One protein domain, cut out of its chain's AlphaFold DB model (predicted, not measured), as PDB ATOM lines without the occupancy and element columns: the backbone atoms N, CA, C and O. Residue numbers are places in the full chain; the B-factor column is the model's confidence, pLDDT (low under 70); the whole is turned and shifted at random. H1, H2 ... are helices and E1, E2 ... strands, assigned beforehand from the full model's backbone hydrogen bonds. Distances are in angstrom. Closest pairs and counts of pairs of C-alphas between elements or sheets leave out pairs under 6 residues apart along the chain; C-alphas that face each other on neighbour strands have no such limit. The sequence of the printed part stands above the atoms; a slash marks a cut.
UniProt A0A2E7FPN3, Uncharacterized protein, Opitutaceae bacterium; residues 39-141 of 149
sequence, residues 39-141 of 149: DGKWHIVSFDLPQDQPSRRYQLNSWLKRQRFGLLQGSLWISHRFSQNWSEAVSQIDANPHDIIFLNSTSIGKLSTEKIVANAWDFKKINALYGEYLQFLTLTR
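What this domain is: This is residues 39 to 141 of the 149 residues of an uncharacterized protein of Opitutaceae bacterium (UniProt A0A2E7FPN3). A small, twisted four-stranded antiparallel sheet is the core of a compact body, with H1 over one face and H3 over the opposite face, and one long helix, H4, sticks out from this body as a free arm. The short H2 sits near H1, off the sheet. The printed part has 103 residues, with four named helices and four named strands, in the order E1 H1 E2 E3 H2 E4 H3 H4 along the chain; the sheet's order is E2 E3 E1 E4, and the class is mixed, helices and strands. The whole is loose, with a radius of gyration of the C-alphas of 16.3 A, and spans 51 by 34 by 26 A, the arm making much of the length.

Where its parts are: Find C-alpha 42 at (13.132, 56.464, -18.657); from there E1 runs through residues 42 to 47, 15.9 A long. Beside it look for E4, residues 100 to 105, 15.8 A, and E3, residues 76 to 79; E2 is residues 70 to 73. H1 spans residues 54 to 66, 18.4 A, H2 residues 86 to 91, and H3 residues 113 to 120, 10.5 A. H4, residues 123 to 140, runs 25.4 A from C-alpha 123 at (5.295, 43.285, -29.452) to C-alpha 140 at (1.162, 19.164, -22.721).

How they stand to each other: Start at the inner strand E1, where N 44 and O 103 of E4 are 2.8 A apart, within hydrogen-bond range. Toward E3, N 45 and O 77 are also 2.8 A apart. E2 and E3 form a hairpin, with N 70 and O 78 at 2.8 A. The sheet is only just strongly twisted, its C-alphas lying up to 4.1 A off the best plane. E1, H1, E2 and E3, H2, E4 are split strand-helix-strand units, two strands running the same way with another strand between them, each with a right-handed crossover. H1 is on the sheet at a height of 9.4 A. H3 is on the opposite face, over E2 and E3 at a height of 8.9 A, across the strands at 70 degrees to E2 on the local plane; the closest C-alphas of H3 and E2, those of Ala 120 and Leu 72, are 4.1 A apart. H2 is close to H1 but not clearly touching, the C-alphas of Leu 60 and Val 90 being 7.9 A apart. In H1, H2, H3 and H4 every O i to N i+4 pair is within hydrogen-bond range. H3 and H4 meet only through their link.

The domain as a whole: Residues 123 to 141 stand free; without them the body spans 35 by 25 by 21 A. The two C-alphas farthest apart, those of His 98 and Arg 141, are 52.0 A apart. The printed part has no cut and no long link. Confidence is under 70 at residues 83 to 92, 94 to 98 and 141.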
ATOM      1  N   ASP A  39       8.131  54.949 -11.846       89.88
ATOM      2  CA  ASP A  39       8.370  56.313 -11.354       89.88
ATOM      3  C   ASP A  39       8.168  57.400 -12.430       89.88
ATOM      4  O   ASP A  39       8.373  58.587 -12.173       89.88
ATOM      5  N   GLY A  40       7.776  56.998 -13.643       91.00
ATOM      6  CA  GLY A  40       7.562  57.885 -14.783       91.00
ATOM      7  C   GLY A  40       8.839  58.268 -15.531       91.00
ATOM      8  O   GLY A  40       8.765  59.054 -16.482       91.00
ATOM      9  N   LYS A  41      10.006  57.740 -15.139       92.44
ATOM     10  CA  LYS A  41      11.289  58.072 -15.759       92.44
ATOM     11  C   LYS A  41      11.822  56.949 -16.638       92.44
ATOM     12  O   LYS A  41      11.702  55.760 -16.352       92.44
ATOM     13  N   TRP A  42      12.443  57.346 -17.735       94.25
ATOM     14  CA  TRP A  42      13.132  56.464 -18.657       94.25
ATOM     15  C   TRP A  42      14.625  56.478 -18.369       94.25
ATOM     16  O   TRP A  42      15.244  57.542 -18.330       94.25
ATOM     17  N   HIS A  43      15.210  55.289 -18.277       93.31
ATOM     18  CA  HIS A  43      16.634  55.103 -18.498       93.31
ATOM     19  C   HIS A  43      16.874  55.078 -19.999       93.31
ATOM     20  O   HIS A  43      16.298  54.249 -20.705       93.31
ATOM     21  N   ILE A  44      17.704  55.989 -20.481       93.62
ATOM     22  CA  ILE A  44      17.973  56.187 -21.898       93.62
ATOM     23  C   ILE A  44      19.466  55.986 -22.123       93.62
ATOM     24  O   ILE A  44      20.282  56.557 -21.400       93.62
ATOM     25  N   VAL A  45      19.804  55.196 -23.137       92.81
ATOM     26  CA  VAL A  45      21.171  55.031 -23.630       92.81
ATOM     27  C   VAL A  45      21.201  55.496 -25.070       92.81
ATOM     28  O   VAL A  45      20.450  54.991 -25.901       92.81
ATOM     29  N   SER A  46      22.065  56.457 -25.360       92.56
ATOM     30  CA  SER A  46      22.388  56.871 -26.722       92.56
ATOM     31  C   SER A  46      23.879  56.701 -26.933       92.56
ATOM     32  O   SER A  46      24.653  56.905 -26.003       92.56
ATOM     33  N   PHE A  47      24.297  56.324 -28.131       90.12
ATOM     34  CA  PHE A  47      25.714  56.195 -28.438       90.12
ATOM     35  C   PHE A  47      26.008  56.487 -29.902       90.12
ATOM     36  O   PHE A  47      25.146  56.305 -30.766       90.12
ATOM     37  N   ASP A  48      27.244  56.873 -30.182       86.75
ATOM     38  CA  ASP A  48      27.760  56.972 -31.542       86.75
ATOM     39  C   ASP A  48      29.048  56.161 -31.666       86.75
ATOM     40  O   ASP A  48      30.143  56.629 -31.381       86.75
ATOM     41  N   LEU A  49      28.892  54.886 -32.028       82.62
ATOM     42  CA  LEU A  49      30.024  53.985 -32.211       82.62
ATOM     43  C   LEU A  49      30.533  54.047 -33.660       82.62
ATOM     44  O   LEU A  49      29.705  53.962 -34.580       82.62
ATOM     45  N   PRO A  50      31.862  54.066 -33.876       78.38
ATOM     46  CA  PRO A  50      32.469  54.025 -35.203       78.38
ATOM     47  C   PRO A  50      31.904  52.909 -36.100       78.38
ATOM     48  O   PRO A  50      31.659  51.783 -35.654       78.38
ATOM     49  N   GLN A  51      31.677  53.220 -37.380       79.00
ATOM     50  CA  GLN A  51      31.109  52.271 -38.357       79.00
ATOM     51  C   GLN A  51      32.087  51.156 -38.751       79.00
ATOM     52  O   GLN A  51      31.662  50.082 -39.171       79.00
ATOM     53  N   ASP A  52      33.387  51.393 -38.590       80.69
ATOM     54  CA  ASP A  52      34.458  50.441 -38.884       80.69
ATOM     55  C   ASP A  52      34.546  49.287 -37.865       80.69
ATOM     56  O   ASP A  52      35.286  48.328 -38.078       80.69
ATOM     57  N   GLN A  53      33.762  49.337 -36.780       79.62
ATOM     58  CA  GLN A  53      33.807  48.375 -35.675       79.62
ATOM     59  C   GLN A  53      32.421  47.786 -35.350       79.62
ATOM     60  O   GLN A  53      31.878  47.971 -34.253       79.62
ATOM     61  N   PRO A  54      31.824  47.013 -36.277       83.69
ATOM     62  CA  PRO A  54      30.479  46.453 -36.113       83.69
ATOM     63  C   PRO A  54      30.360  45.477 -34.930       83.69
ATOM     64  O   PRO A  54      29.280  45.340 -34.348       83.69
ATOM     65  N   SER A  55      31.459  44.828 -34.534       85.31
ATOM     66  CA  SER A  55      31.514  43.923 -33.379       85.31
ATOM     67  C   SER A  55      31.188  44.637 -32.065       85.31
ATOM     68  O   SER A  55      30.396  44.117 -31.276       85.31
ATOM     69  N   ARG A  56      31.713  45.851 -31.855       83.25
ATOM     70  CA  ARG A  56      31.459  46.663 -30.652       83.25
ATOM     71  C   ARG A  56      29.983  47.028 -30.535       83.25
ATOM     72  O   ARG A  56      29.354  46.804 -29.500       83.25
ATOM     73  N   ARG A  57      29.382  47.489 -31.638       86.44
ATOM     74  CA  ARG A  57      27.941  47.788 -31.708       86.44
ATOM     75  C   ARG A  57      27.087  46.550 -31.438       86.44
ATOM     76  O   ARG A  57      26.096  46.631 -30.715       86.44
ATOM     77  N   TYR A  58      27.466  45.399 -31.991       87.69
ATOM     78  CA  TYR A  58      26.770  44.139 -31.736       87.69
ATOM     79  C   TYR A  58      26.837  43.726 -30.258       87.69
ATOM     80  O   TYR A  58      25.815  43.332 -29.688       87.69
ATOM     81  N   GLN A  59      28.009  43.843 -29.628       87.12
ATOM     82  CA  GLN A  59      28.203  43.535 -28.210       87.12
ATOM     83  C   GLN A  59      27.359  44.449 -27.314       87.12
ATOM     84  O   GLN A  59      26.620  43.936 -26.468       87.12
ATOM     85  N   LEU A  60      27.381  45.766 -27.557       88.00
ATOM     86  CA  LEU A  60      26.584  46.737 -26.805       88.00
ATOM     87  C   LEU A  60      25.080  46.493 -26.965       88.00
ATOM     88  O   LEU A  60      24.369  46.359 -25.972       88.00
ATOM     89  N   ASN A  61      24.596  46.326 -28.199       89.88
ATOM     90  CA  ASN A  61      23.189  46.012 -28.461       89.88
ATOM     91  C   ASN A  61      22.759  44.702 -27.786       89.88
ATOM     92  O   ASN A  61      21.651  44.594 -27.258       89.88
ATOM     93  N   SER A  62      23.624  43.688 -27.801       88.94
ATOM     94  CA  SER A  62      23.349  42.405 -27.152       88.94
ATOM     95  C   SER A  62      23.291  42.542 -25.634       88.94
ATOM     96  O   SER A  62      22.424  41.938 -25.002       88.94
ATOM     97  N   TRP A  63      24.174  43.350 -25.046       88.50
ATOM     98  CA  TRP A  63      24.140  43.665 -23.621       88.50
ATOM     99  C   TRP A  63      22.869  44.435 -23.245       88.50
ATOM    100  O   TRP A  63      22.140  43.979 -22.365       88.50
ATOM    101  N   LEU A  64      22.513  45.497 -23.974       90.19
ATOM    102  CA  LEU A  64      21.294  46.287 -23.743       90.19
ATOM    103  C   LEU A  64      20.023  45.424 -23.793       90.19
ATOM    104  O   LEU A  64      19.169  45.515 -22.910       90.19
ATOM    105  N   LYS A  65      19.930  44.496 -24.757       90.31
ATOM    106  CA  LYS A  65      18.824  43.522 -24.828       90.31
ATOM    107  C   LYS A  65      18.769  42.594 -23.610       90.31
ATOM    108  O   LYS A  65      17.677  42.294 -23.119       90.31
ATOM    109  N   ARG A  66      19.922  42.126 -23.108       86.06
ATOM    110  CA  ARG A  66      19.979  41.320 -21.871       86.06
ATOM    111  C   ARG A  66      19.487  42.121 -20.667       86.06
ATOM    112  O   ARG A  66      18.728  41.576 -19.872       86.06
ATOM    113  N   GLN A  67      19.796  43.416 -20.629       86.38
ATOM    114  CA  GLN A  67      19.310  44.374 -19.629       86.38
ATOM    115  C   GLN A  67      17.870  44.867 -19.867       86.38
ATOM    116  O   GLN A  67      17.404  45.773 -19.184       86.38
ATOM    117  N   ARG A  68      17.137  44.260 -20.813       89.31
ATOM    118  CA  ARG A  68      15.729  44.563 -21.134       89.31
ATOM    119  C   ARG A  68      15.472  45.953 -21.722       89.31
ATOM    120  O   ARG A  68      14.316  46.367 -21.769       89.31
ATOM    121  N   PHE A  69      16.492  46.626 -22.249       93.94
ATOM    122  CA  PHE A  69      16.272  47.835 -23.040       93.94
ATOM    123  C   PHE A  69      15.578  47.505 -24.367       93.94
ATOM    124  O   PHE A  69      15.882  46.498 -25.015       93.94
ATOM    125  N   GLY A  70      14.657  48.374 -24.766       95.56
ATOM    126  CA  GLY A  70      14.056  48.409 -26.092       95.56
ATOM    127  C   GLY A  70      14.802  49.387 -26.996       95.56
ATOM    128  O   GLY A  70      15.294  50.415 -26.529       95.56
ATOM    129  N   LEU A  71      14.898  49.067 -28.284       95.56
ATOM    130  CA  LEU A  71      15.522  49.932 -29.283       95.56
ATOM    131  C   LEU A  71      14.454  50.854 -29.867       95.56
ATOM    132  O   LEU A  71      13.622  50.392 -30.639       95.56
ATOM    133  N   LEU A  72      14.498  52.143 -29.531       93.25
ATOM    134  CA  LEU A  72      13.518  53.111 -30.019       93.25
ATOM    135  C   LEU A  72      13.826  53.548 -31.458       93.25
ATOM    136  O   LEU A  72      12.927  53.580 -32.294       93.25
ATOM    137  N   GLN A  73      15.091  53.877 -31.748       88.62
ATOM    138  CA  GLN A  73      15.555  54.248 -33.090       88.62
ATOM    139  C   GLN A  73      17.087  54.261 -33.163       88.62
ATOM    140  O   GLN A  73      17.731  54.908 -32.346       88.62
ATOM    141  N   GLY A  74      17.689  53.627 -34.176       87.81
ATOM    142  CA  GLY A  74      19.130  53.745 -34.447       87.81
ATOM    143  C   GLY A  74      20.018  53.291 -33.279       87.81
ATOM    144  O   GLY A  74      20.197  52.094 -33.070       87.81
ATOM    145  N   SER A  75      20.597  54.245 -32.547       91.12
ATOM    146  CA  SER A  75      21.409  54.027 -31.339       91.12
ATOM    147  C   SER A  75      20.728  54.481 -30.042       91.12
ATOM    148  O   SER A  75      21.366  54.484 -28.994       91.12
ATOM    149  N   LEU A  76      19.441  54.831 -30.092       93.75
ATOM    150  CA  LEU A  76      18.651  55.255 -28.943       93.75
ATOM    151  C   LEU A  76      17.891  54.073 -28.335       93.75
ATOM    152  O   LEU A  76      16.950  53.538 -28.928       93.75
ATOM    153  N   TRP A  77      18.286  53.701 -27.125       95.81
ATOM    154  CA  TRP A  77      17.717  52.611 -26.346       95.81
ATOM    155  C   TRP A  77      17.063  53.137 -25.079       95.81
ATOM    156  O   TRP A  77      17.560  54.079 -24.466       95.81
ATOM    157  N   ILE A  78      15.970  52.504 -24.661       95.62
ATOM    158  CA  ILE A  78      15.205  52.931 -23.491       95.62
ATOM    159  C   ILE A  78      14.787  51.762 -22.599       95.62
ATOM    160  O   ILE A  78      14.569  50.647 -23.069       95.62
ATOM    161  N   SER A  79      14.611  52.029 -21.309       93.88
ATOM    162  CA  SER A  79      13.950  51.120 -20.377       93.88
ATOM    163  C   SER A  79      13.272  51.891 -19.246       93.88
ATOM    164  O   SER A  79      13.816  52.862 -18.730       93.88
ATOM    165  N   HIS A  80      12.099  51.429 -18.814       91.00
ATOM    166  CA  HIS A  80      11.408  51.924 -17.611       91.00
ATOM    167  C   HIS A  80      12.072  51.484 -16.292       91.00
ATOM    168  O   HIS A  80      11.635  51.865 -15.211       91.00
ATOM    169  N   ARG A  81      13.074  50.600 -16.370       84.12
ATOM    170  CA  ARG A  81      13.790  50.064 -15.214       84.12
ATOM    171  C   ARG A  81      15.216  49.744 -15.586       84.12
ATOM    172  O   ARG A  81      15.474  49.219 -16.670       84.12
ATOM    173  N   PHE A  82      16.125  49.980 -14.664       77.50
ATOM    174  CA  PHE A  82      17.492  49.544 -14.829       77.50
ATOM    175  C   PHE A  82      18.133  49.370 -13.459       77.50
ATOM    176  O   PHE A  82      18.133  50.287 -12.645       77.50
ATOM    177  N   SER A  83      18.640  48.170 -13.191       66.50
ATOM    178  CA  SER A  83      19.267  47.830 -11.917       66.50
ATOM    179  C   SER A  83      20.643  47.242 -12.187       66.50
ATOM    180  O   SER A  83      20.761  46.039 -12.394       66.50
ATOM    181  N   GLN A  84      21.676  48.084 -12.228       64.25
ATOM    182  CA  GLN A  84      23.071  47.642 -12.162       64.25
ATOM    183  C   GLN A  84      24.034  48.821 -11.998       64.25
ATOM    184  O   GLN A  84      23.735  49.953 -12.383       64.25
ATOM    185  N   ASN A  85      25.221  48.513 -11.475       64.31
ATOM    186  CA  ASN A  85      26.406  49.358 -11.575       64.31
ATOM    187  C   ASN A  85      26.913  49.303 -13.029       64.31
ATOM    188  O   ASN A  85      27.744  48.480 -13.400       64.31
ATOM    189  N   TRP A  86      26.287  50.091 -13.900       68.56
ATOM    190  CA  TRP A  86      26.418  49.968 -15.355       68.56
ATOM    191  C   TRP A  86      27.794  50.338 -15.891       68.56
ATOM    192  O   TRP A  86      28.188  49.828 -16.934       68.56
ATOM    193  N   SER A  87      28.517  51.205 -15.185       65.06
ATOM    194  CA  SER A  87      29.844  51.666 -15.587       65.06
ATOM    195  C   SER A  87      30.823  50.500 -15.711       65.06
ATOM    196  O   SER A  87      31.576  50.444 -16.676       65.06
ATOM    197  N   GLU A  88      30.758  49.532 -14.794       67.12
ATOM    198  CA  GLU A  88      31.594  48.328 -14.804       67.12
ATOM    199  C   GLU A  88      31.175  47.338 -15.899       67.12
ATOM    200  O   GLU A  88      32.010  46.741 -16.572       67.12
ATOM    201  N   ALA A  89      29.872  47.190 -16.138       67.19
ATOM    202  CA  ALA A  89      29.375  46.318 -17.199       67.19
ATOM    203  C   ALA A  89      29.672  46.874 -18.604       67.19
ATOM    204  O   ALA A  89      29.908  46.106 -19.535       67.19
ATOM    205  N   VAL A  90      29.658  48.202 -18.755       67.69
ATOM    206  CA  VAL A  90      29.981  48.894 -20.006       67.69
ATOM    207  C   VAL A  90      31.488  49.003 -20.211       67.69
ATOM    208  O   VAL A  90      31.911  48.881 -21.349       67.69
ATOM    209  N   SER A  91      32.309  49.148 -19.166       67.88
ATOM    210  CA  SER A  91      33.775  49.173 -19.317       67.88
ATOM    211  C   SER A  91      34.362  47.843 -19.801       67.88
ATOM    212  O   SER A  91      35.443  47.825 -20.383       67.88
ATOM    213  N   GLN A  92      33.653  46.728 -19.589       69.69
ATOM    214  CA  GLN A  92      33.999  45.423 -20.167       69.69
ATOM    215  C   GLN A  92      33.651  45.307 -21.655       69.69
ATOM    216  O   GLN A  92      34.148  44.416 -22.346       69.69
ATOM    217  N   ILE A  93      32.775  46.175 -22.153       72.12
ATOM    218  CA  ILE A  93      32.558  46.349 -23.581       72.12
ATOM    219  C   ILE A  93      33.680  47.283 -24.020       72.12
ATOM    220  O   ILE A  93      33.863  48.334 -23.419       72.12
ATOM    221  N   ASP A  94      34.450  46.898 -25.035       68.00
ATOM    222  CA  ASP A  94      35.532  47.711 -25.606       68.00
ATOM    223  C   ASP A  94      34.952  48.942 -26.336       68.00
ATOM    224  O   ASP A  94      35.034  49.088 -27.548       68.00
ATOM    225  N   ALA A  95      34.237  49.786 -25.607       66.88
ATOM    226  CA  ALA A  95      33.601  51.004 -26.053       66.88
ATOM    227  C   ALA A  95      34.173  52.141 -25.213       66.88
ATOM    228  O   ALA A  95      34.286  52.031 -23.991       66.88
ATOM    229  N   ASN A  96      34.531  53.244 -25.864       68.19
ATOM    230  CA  ASN A  96      34.961  54.427 -25.146       68.19
ATOM    231  C   ASN A  96      33.754  54.971 -24.356       68.19
ATOM    232  O   ASN A  96      32.721  55.252 -24.968       68.19
ATOM    233  N   PRO A  97      33.839  55.140 -23.024       63.50
ATOM    234  CA  PRO A  97      32.741  55.688 -22.232       63.50
ATOM    235  C   PRO A  97      32.258  57.062 -22.720       63.50
ATOM    236  O   PRO A  97      31.103  57.407 -22.498       63.50
ATOM    237  N   HIS A  98      33.114  57.829 -23.405       68.69
ATOM    238  CA  HIS A  98      32.747  59.114 -24.007       68.69
ATOM    239  C   HIS A  98      31.795  58.994 -25.207       68.69
ATOM    240  O   HIS A  98      31.103  59.961 -25.517       68.69
ATOM    241  N   ASP A  99      31.702  57.818 -25.831       80.44
ATOM    242  CA  ASP A  99      30.823  57.570 -26.980       80.44
ATOM    243  C   ASP A  99      29.407  57.162 -26.545       80.44
ATOM    244  O   ASP A  99      28.542  56.920 -27.391       80.44
ATOM    245  N   ILE A 100      29.164  57.045 -25.233       86.19
ATOM    246  CA  ILE A 100      27.908  56.560 -24.663       86.19
ATOM    247  C   ILE A 100      27.351  57.582 -23.673       86.19
ATOM    248  O   ILE A 100      27.984  57.971 -22.697       86.19
ATOM    249  N   ILE A 101      26.100  57.966 -23.892       88.06
ATOM    250  CA  ILE A 101      25.345  58.880 -23.047       88.06
ATOM    251  C   ILE A 101      24.270  58.079 -22.315       88.06
ATOM    252  O   ILE A 101      23.400  57.473 -22.942       88.06
ATOM    253  N   PHE A 102      24.305  58.133 -20.985       87.81
ATOM    254  CA  PHE A 102      23.260  57.605 -20.113       87.81
ATOM    255  C   PHE A 102      22.456  58.750 -19.502       87.81
ATOM    256  O   PHE A 102      23.015  59.632 -18.852       87.81
ATOM    257  N   LEU A 103      21.136  58.715 -19.676       89.62
ATOM    258  CA  LEU A 103      20.211  59.694 -19.106       89.62
ATOM    259  C   LEU A 103      19.124  58.988 -18.299       89.62
ATOM    260  O   LEU A 103      18.699  57.882 -18.630       89.62
ATOM    261  N   ASN A 104      18.648  59.665 -17.261       91.44
ATOM    262  CA  ASN A 104      17.437  59.298 -16.543       91.44
ATOM    263  C   ASN A 104      16.466  60.482 -16.612       91.44
ATOM    264  O   ASN A 104      16.723  61.515 -15.993       91.44
ATOM    265  N   SER A 105      15.403  60.372 -17.411       91.06
ATOM    266  CA  SER A 105      14.543  61.517 -17.740       91.06
ATOM    267  C   SER A 105      13.091  61.127 -17.977       91.06
ATOM    268  O   SER A 105      12.785  60.020 -18.411       91.06
ATOM    269  N   THR A 106      12.181  62.072 -17.760       90.25
ATOM    270  CA  THR A 106      10.792  61.970 -18.218       90.25
ATOM    271  C   THR A 106      10.684  62.404 -19.684       90.25
ATOM    272  O   THR A 106      11.532  63.143 -20.195       90.25
ATOM    273  N   SER A 107       9.646  61.933 -20.383       86.75
ATOM    274  CA  SER A 107       9.313  62.449 -21.716       86.75
ATOM    275  C   SER A 107       8.625  63.804 -21.577       86.75
ATOM    276  O   SER A 107       7.603  63.913 -20.906       86.75
ATOM    277  N   ILE A 108       9.164  64.821 -22.244       87.88
ATOM    278  CA  ILE A 108       8.529  66.143 -22.391       87.88
ATOM    279  C   ILE A 108       7.774  66.282 -23.722       87.88
ATOM    280  O   ILE A 108       7.131  67.295 -23.985       87.88
ATOM    281  N   GLY A 109       7.897  65.283 -24.599       85.25
ATOM    282  CA  GLY A 109       7.320  65.302 -25.938       85.25
ATOM    283  C   GLY A 109       5.856  64.863 -25.968       85.25
ATOM    284  O   GLY A 109       5.329  64.292 -25.020       85.25
ATOM    285  N   LYS A 110       5.206  65.063 -27.120       86.44
ATOM    286  CA  LYS A 110       3.811  64.635 -27.360       86.44
ATOM    287  C   LYS A 110       3.647  63.121 -27.552       86.44
ATOM    288  O   LYS A 110       2.525  62.639 -27.697       86.44
ATOM    289  N   LEU A 111       4.748  62.376 -27.645       87.75
ATOM    290  CA  LEU A 111       4.696  60.932 -27.829       87.75
ATOM    291  C   LEU A 111       4.282  60.276 -26.510       87.75
ATOM    292  O   LEU A 111       4.966  60.436 -25.500       87.75
ATOM    293  N   SER A 112       3.164  59.553 -26.526       91.75
ATOM    294  CA  SER A 112       2.661  58.875 -25.333       91.75
ATOM    295  C   SER A 112       3.554  57.697 -24.940       91.75
ATOM    296  O   SER A 112       4.232  57.102 -25.785       91.75
ATOM    297  N   THR A 113       3.526  57.330 -23.659       92.06
ATOM    298  CA  THR A 113       4.252  56.177 -23.107       92.06
ATOM    299  C   THR A 113       3.936  54.893 -23.874       92.06
ATOM    300  O   THR A 113       4.842  54.132 -24.199       92.06
ATOM    301  N   GLU A 114       2.676  54.675 -24.248       92.50
ATOM    302  CA  GLU A 114       2.234  53.489 -24.989       92.50
ATOM    303  C   GLU A 114       2.881  53.427 -26.373       92.50
ATOM    304  O   GLU A 114       3.319  52.364 -26.804       92.50
ATOM    305  N   LYS A 115       2.993  54.572 -27.061       93.25
ATOM    306  CA  LYS A 115       3.669  54.646 -28.361       93.25
ATOM    307  C   LYS A 115       5.174  54.447 -28.233       93.25
ATOM    308  O   LYS A 115       5.764  53.769 -29.066       93.25
ATOM    309  N   ILE A 116       5.791  55.005 -27.192       94.00
ATOM    310  CA  ILE A 116       7.210  54.779 -26.886       94.00
ATOM    311  C   ILE A 116       7.468  53.276 -26.707       94.00
ATOM    312  O   ILE A 116       8.369  52.723 -27.334       94.00
ATOM    313  N   VAL A 117       6.636  52.606 -25.908       94.44
ATOM    314  CA  VAL A 117       6.716  51.162 -25.666       94.44
ATOM    315  C   VAL A 117       6.490  50.362 -26.954       94.44
ATOM    316  O   VAL A 117       7.290  49.487 -27.278       94.44
ATOM    317  N   ALA A 118       5.458  50.685 -27.733       94.31
ATOM    318  CA  ALA A 118       5.173  49.993 -28.990       94.31
ATOM    319  C   ALA A 118       6.307  50.124 -30.023       94.31
ATOM    320  O   ALA A 118       6.535  49.198 -30.796       94.31
ATOM    321  N   ASN A 119       7.025  51.249 -30.023       94.44
ATOM    322  CA  ASN A 119       8.133  51.487 -30.946       94.44
ATOM    323  C   ASN A 119       9.442  50.839 -30.480       94.44
ATOM    324  O   ASN A 119      10.255  50.453 -31.314       94.44
ATOM    325  N   ALA A 120       9.665  50.735 -29.167       95.94
ATOM    326  CA  ALA A 120      10.928  50.250 -28.620       95.94
ATOM    327  C   ALA A 120      11.030  48.716 -28.527       95.94
ATOM    328  O   ALA A 120      12.136  48.165 -28.512       95.94
ATOM    329  N   TRP A 121       9.899  48.008 -28.475       95.62
ATOM    330  CA  TRP A 121       9.859  46.546 -28.406       95.62
ATOM    331  C   TRP A 121       8.991  45.952 -29.516       95.62
ATOM    332  O   TRP A 121       7.907  46.439 -29.815       95.62
ATOM    333  N   ASP A 122       9.436  44.828 -30.079       94.25
ATOM    334  CA  ASP A 122       8.675  44.082 -31.083       94.25
ATOM    335  C   ASP A 122       7.559  43.260 -30.418       94.25
ATOM    336  O   ASP A 122       7.680  42.051 -30.196       94.25
ATOM    337  N   PHE A 123       6.457  43.930 -30.069       93.81
ATOM    338  CA  PHE A 123       5.295  43.285 -29.452       93.81
ATOM    339  C   PHE A 123       4.641  42.248 -30.359       93.81
ATOM    340  O   PHE A 123       4.070  41.283 -29.855       93.81
ATOM    341  N   LYS A 124       4.754  42.390 -31.684       95.19
ATOM    342  CA  LYS A 124       4.247  41.386 -32.620       95.19
ATOM    343  C   LYS A 124       4.984  40.064 -32.416       95.19
ATOM    344  O   LYS A 124       4.344  39.032 -32.227       95.19
ATOM    345  N   LYS A 125       6.318  40.102 -32.389       95.56
ATOM    346  CA  LYS A 125       7.146  38.922 -32.121       95.56
ATOM    347  C   LYS A 125       6.952  38.389 -30.705       95.56
ATOM    348  O   LYS A 125       6.825  37.182 -30.530       95.56
ATOM    349  N   ILE A 126       6.911  39.266 -29.700       93.94
ATOM    350  CA  ILE A 126       6.695  38.861 -28.301       93.94
ATOM    351  C   ILE A 126       5.362  38.114 -28.160       93.94
ATOM    352  O   ILE A 126       5.332  37.021 -27.600       93.94
ATOM    353  N   ASN A 127       4.277  38.659 -28.714       96.06
ATOM    354  CA  ASN A 127       2.957  38.036 -28.648       96.06
ATOM    355  C   ASN A 127       2.898  36.710 -29.415       96.06
ATOM    356  O   ASN A 127       2.268  35.773 -28.935       96.06
ATOM    357  N   ALA A 128       3.579  36.602 -30.563       97.50
ATOM    358  CA  ALA A 128       3.682  35.341 -31.299       97.50
ATOM    359  C   ALA A 128       4.349  34.243 -30.451       97.50
ATOM    360  O   ALA A 128       3.787  33.160 -30.302       97.50
ATOM    361  N   LEU A 129       5.479  34.556 -29.806       96.00
ATOM    362  CA  LEU A 129       6.190  33.625 -28.921       96.00
ATOM    363  C   LEU A 129       5.346  33.215 -27.705       96.00
ATOM    364  O   LEU A 129       5.339  32.046 -27.320       96.00
ATOM    365  N   TYR A 130       4.605  34.152 -27.105       93.44
ATOM    366  CA  TYR A 130       3.649  33.808 -26.048       93.44
ATOM    367  C   TYR A 130       2.525  32.909 -26.566       93.44
ATOM    368  O   TYR A 130       2.133  31.977 -25.867       93.44
ATOM    369  N   GLY A 131       2.029  33.148 -27.781       95.75
ATOM    370  CA  GLY A 131       1.033  32.297 -28.429       95.75
ATOM    371  C   GLY A 131       1.516  30.856 -28.587       95.75
ATOM    372  O   GLY A 131       0.831  29.935 -28.147       95.75
ATOM    373  N   GLU A 132       2.720  30.664 -29.130       94.69
ATOM    374  CA  GLU A 132       3.362  29.346 -29.250       94.69
ATOM    375  C   GLU A 132       3.503  28.659 -27.884       94.69
ATOM    376  O   GLU A 132       3.161  27.485 -27.721       94.69
ATOM    377  N   TYR A 133       3.938  29.404 -26.863       90.44
ATOM    378  CA  TYR A 133       4.089  28.868 -25.513       90.44
ATOM    379  C   TYR A 133       2.750  28.467 -24.871       90.44
ATOM    380  O   TYR A 133       2.646  27.412 -24.243       90.44
ATOM    381  N   LEU A 134       1.697  29.268 -25.042       91.38
ATOM    382  CA  LEU A 134       0.357  28.949 -24.536       91.38
ATOM    383  C   LEU A 134      -0.251  27.733 -25.247       91.38
ATOM    384  O   LEU A 134      -0.895  26.903 -24.598       91.38
ATOM    385  N   GLN A 135      -0.012  27.590 -26.554       91.50
ATOM    386  CA  GLN A 135      -0.397  26.396 -27.308       91.50
ATOM    387  C   GLN A 135       0.318  25.159 -26.762       91.50
ATOM    388  O   GLN A 135      -0.339  24.168 -26.442       91.50
ATOM    389  N   PHE A 136       1.636  25.239 -26.559       89.75
ATOM    390  CA  PHE A 136       2.411  24.164 -25.944       89.75
ATOM    391  C   PHE A 136       1.831  23.744 -24.586       89.75
ATOM    392  O   PHE A 136       1.593  22.556 -24.367       89.75
ATOM    393  N   LEU A 137       1.534  24.699 -23.696       86.19
ATOM    394  CA  LEU A 137       0.951  24.407 -22.380       86.19
ATOM    395  C   LEU A 137      -0.434  23.761 -22.471       86.19
ATOM    396  O   LEU A 137      -0.759  22.902 -21.656       86.19
ATOM    397  N   THR A 138      -1.248  24.163 -23.444       87.44
ATOM    398  CA  THR A 138      -2.570  23.562 -23.665       87.44
ATOM    399  C   THR A 138      -2.449  22.103 -24.105       87.44
ATOM    400  O   THR A 138      -3.227  21.266 -23.662       87.44
ATOM    401  N   LEU A 139      -1.446  21.787 -24.929       84.12
ATOM    402  CA  LEU A 139      -1.226  20.447 -25.481       84.12
ATOM    403  C   LEU A 139      -0.513  19.483 -24.520       84.12
ATOM    404  O   LEU A 139      -0.691  18.275 -24.631       84.12
ATOM    405  N   THR A 140       0.312  19.993 -23.601       78.94
ATOM    406  CA  THR A 140       1.162  19.164 -22.721       78.94
ATOM    407  C   THR A 140       0.720  19.124 -21.266       78.94
ATOM    408  O   THR A 140       1.264  18.335 -20.489       78.94
ATOM    409  N   ARG A 141      -0.274  19.921 -20.862       65.00
ATOM    410  CA  ARG A 141      -0.885  19.747 -19.543       65.00
ATOM    411  C   ARG A 141      -1.662  18.425 -19.528       65.00
ATOM    412  O   ARG A 141      -2.603  18.292 -20.310       65.00
TER     413      ARG A 141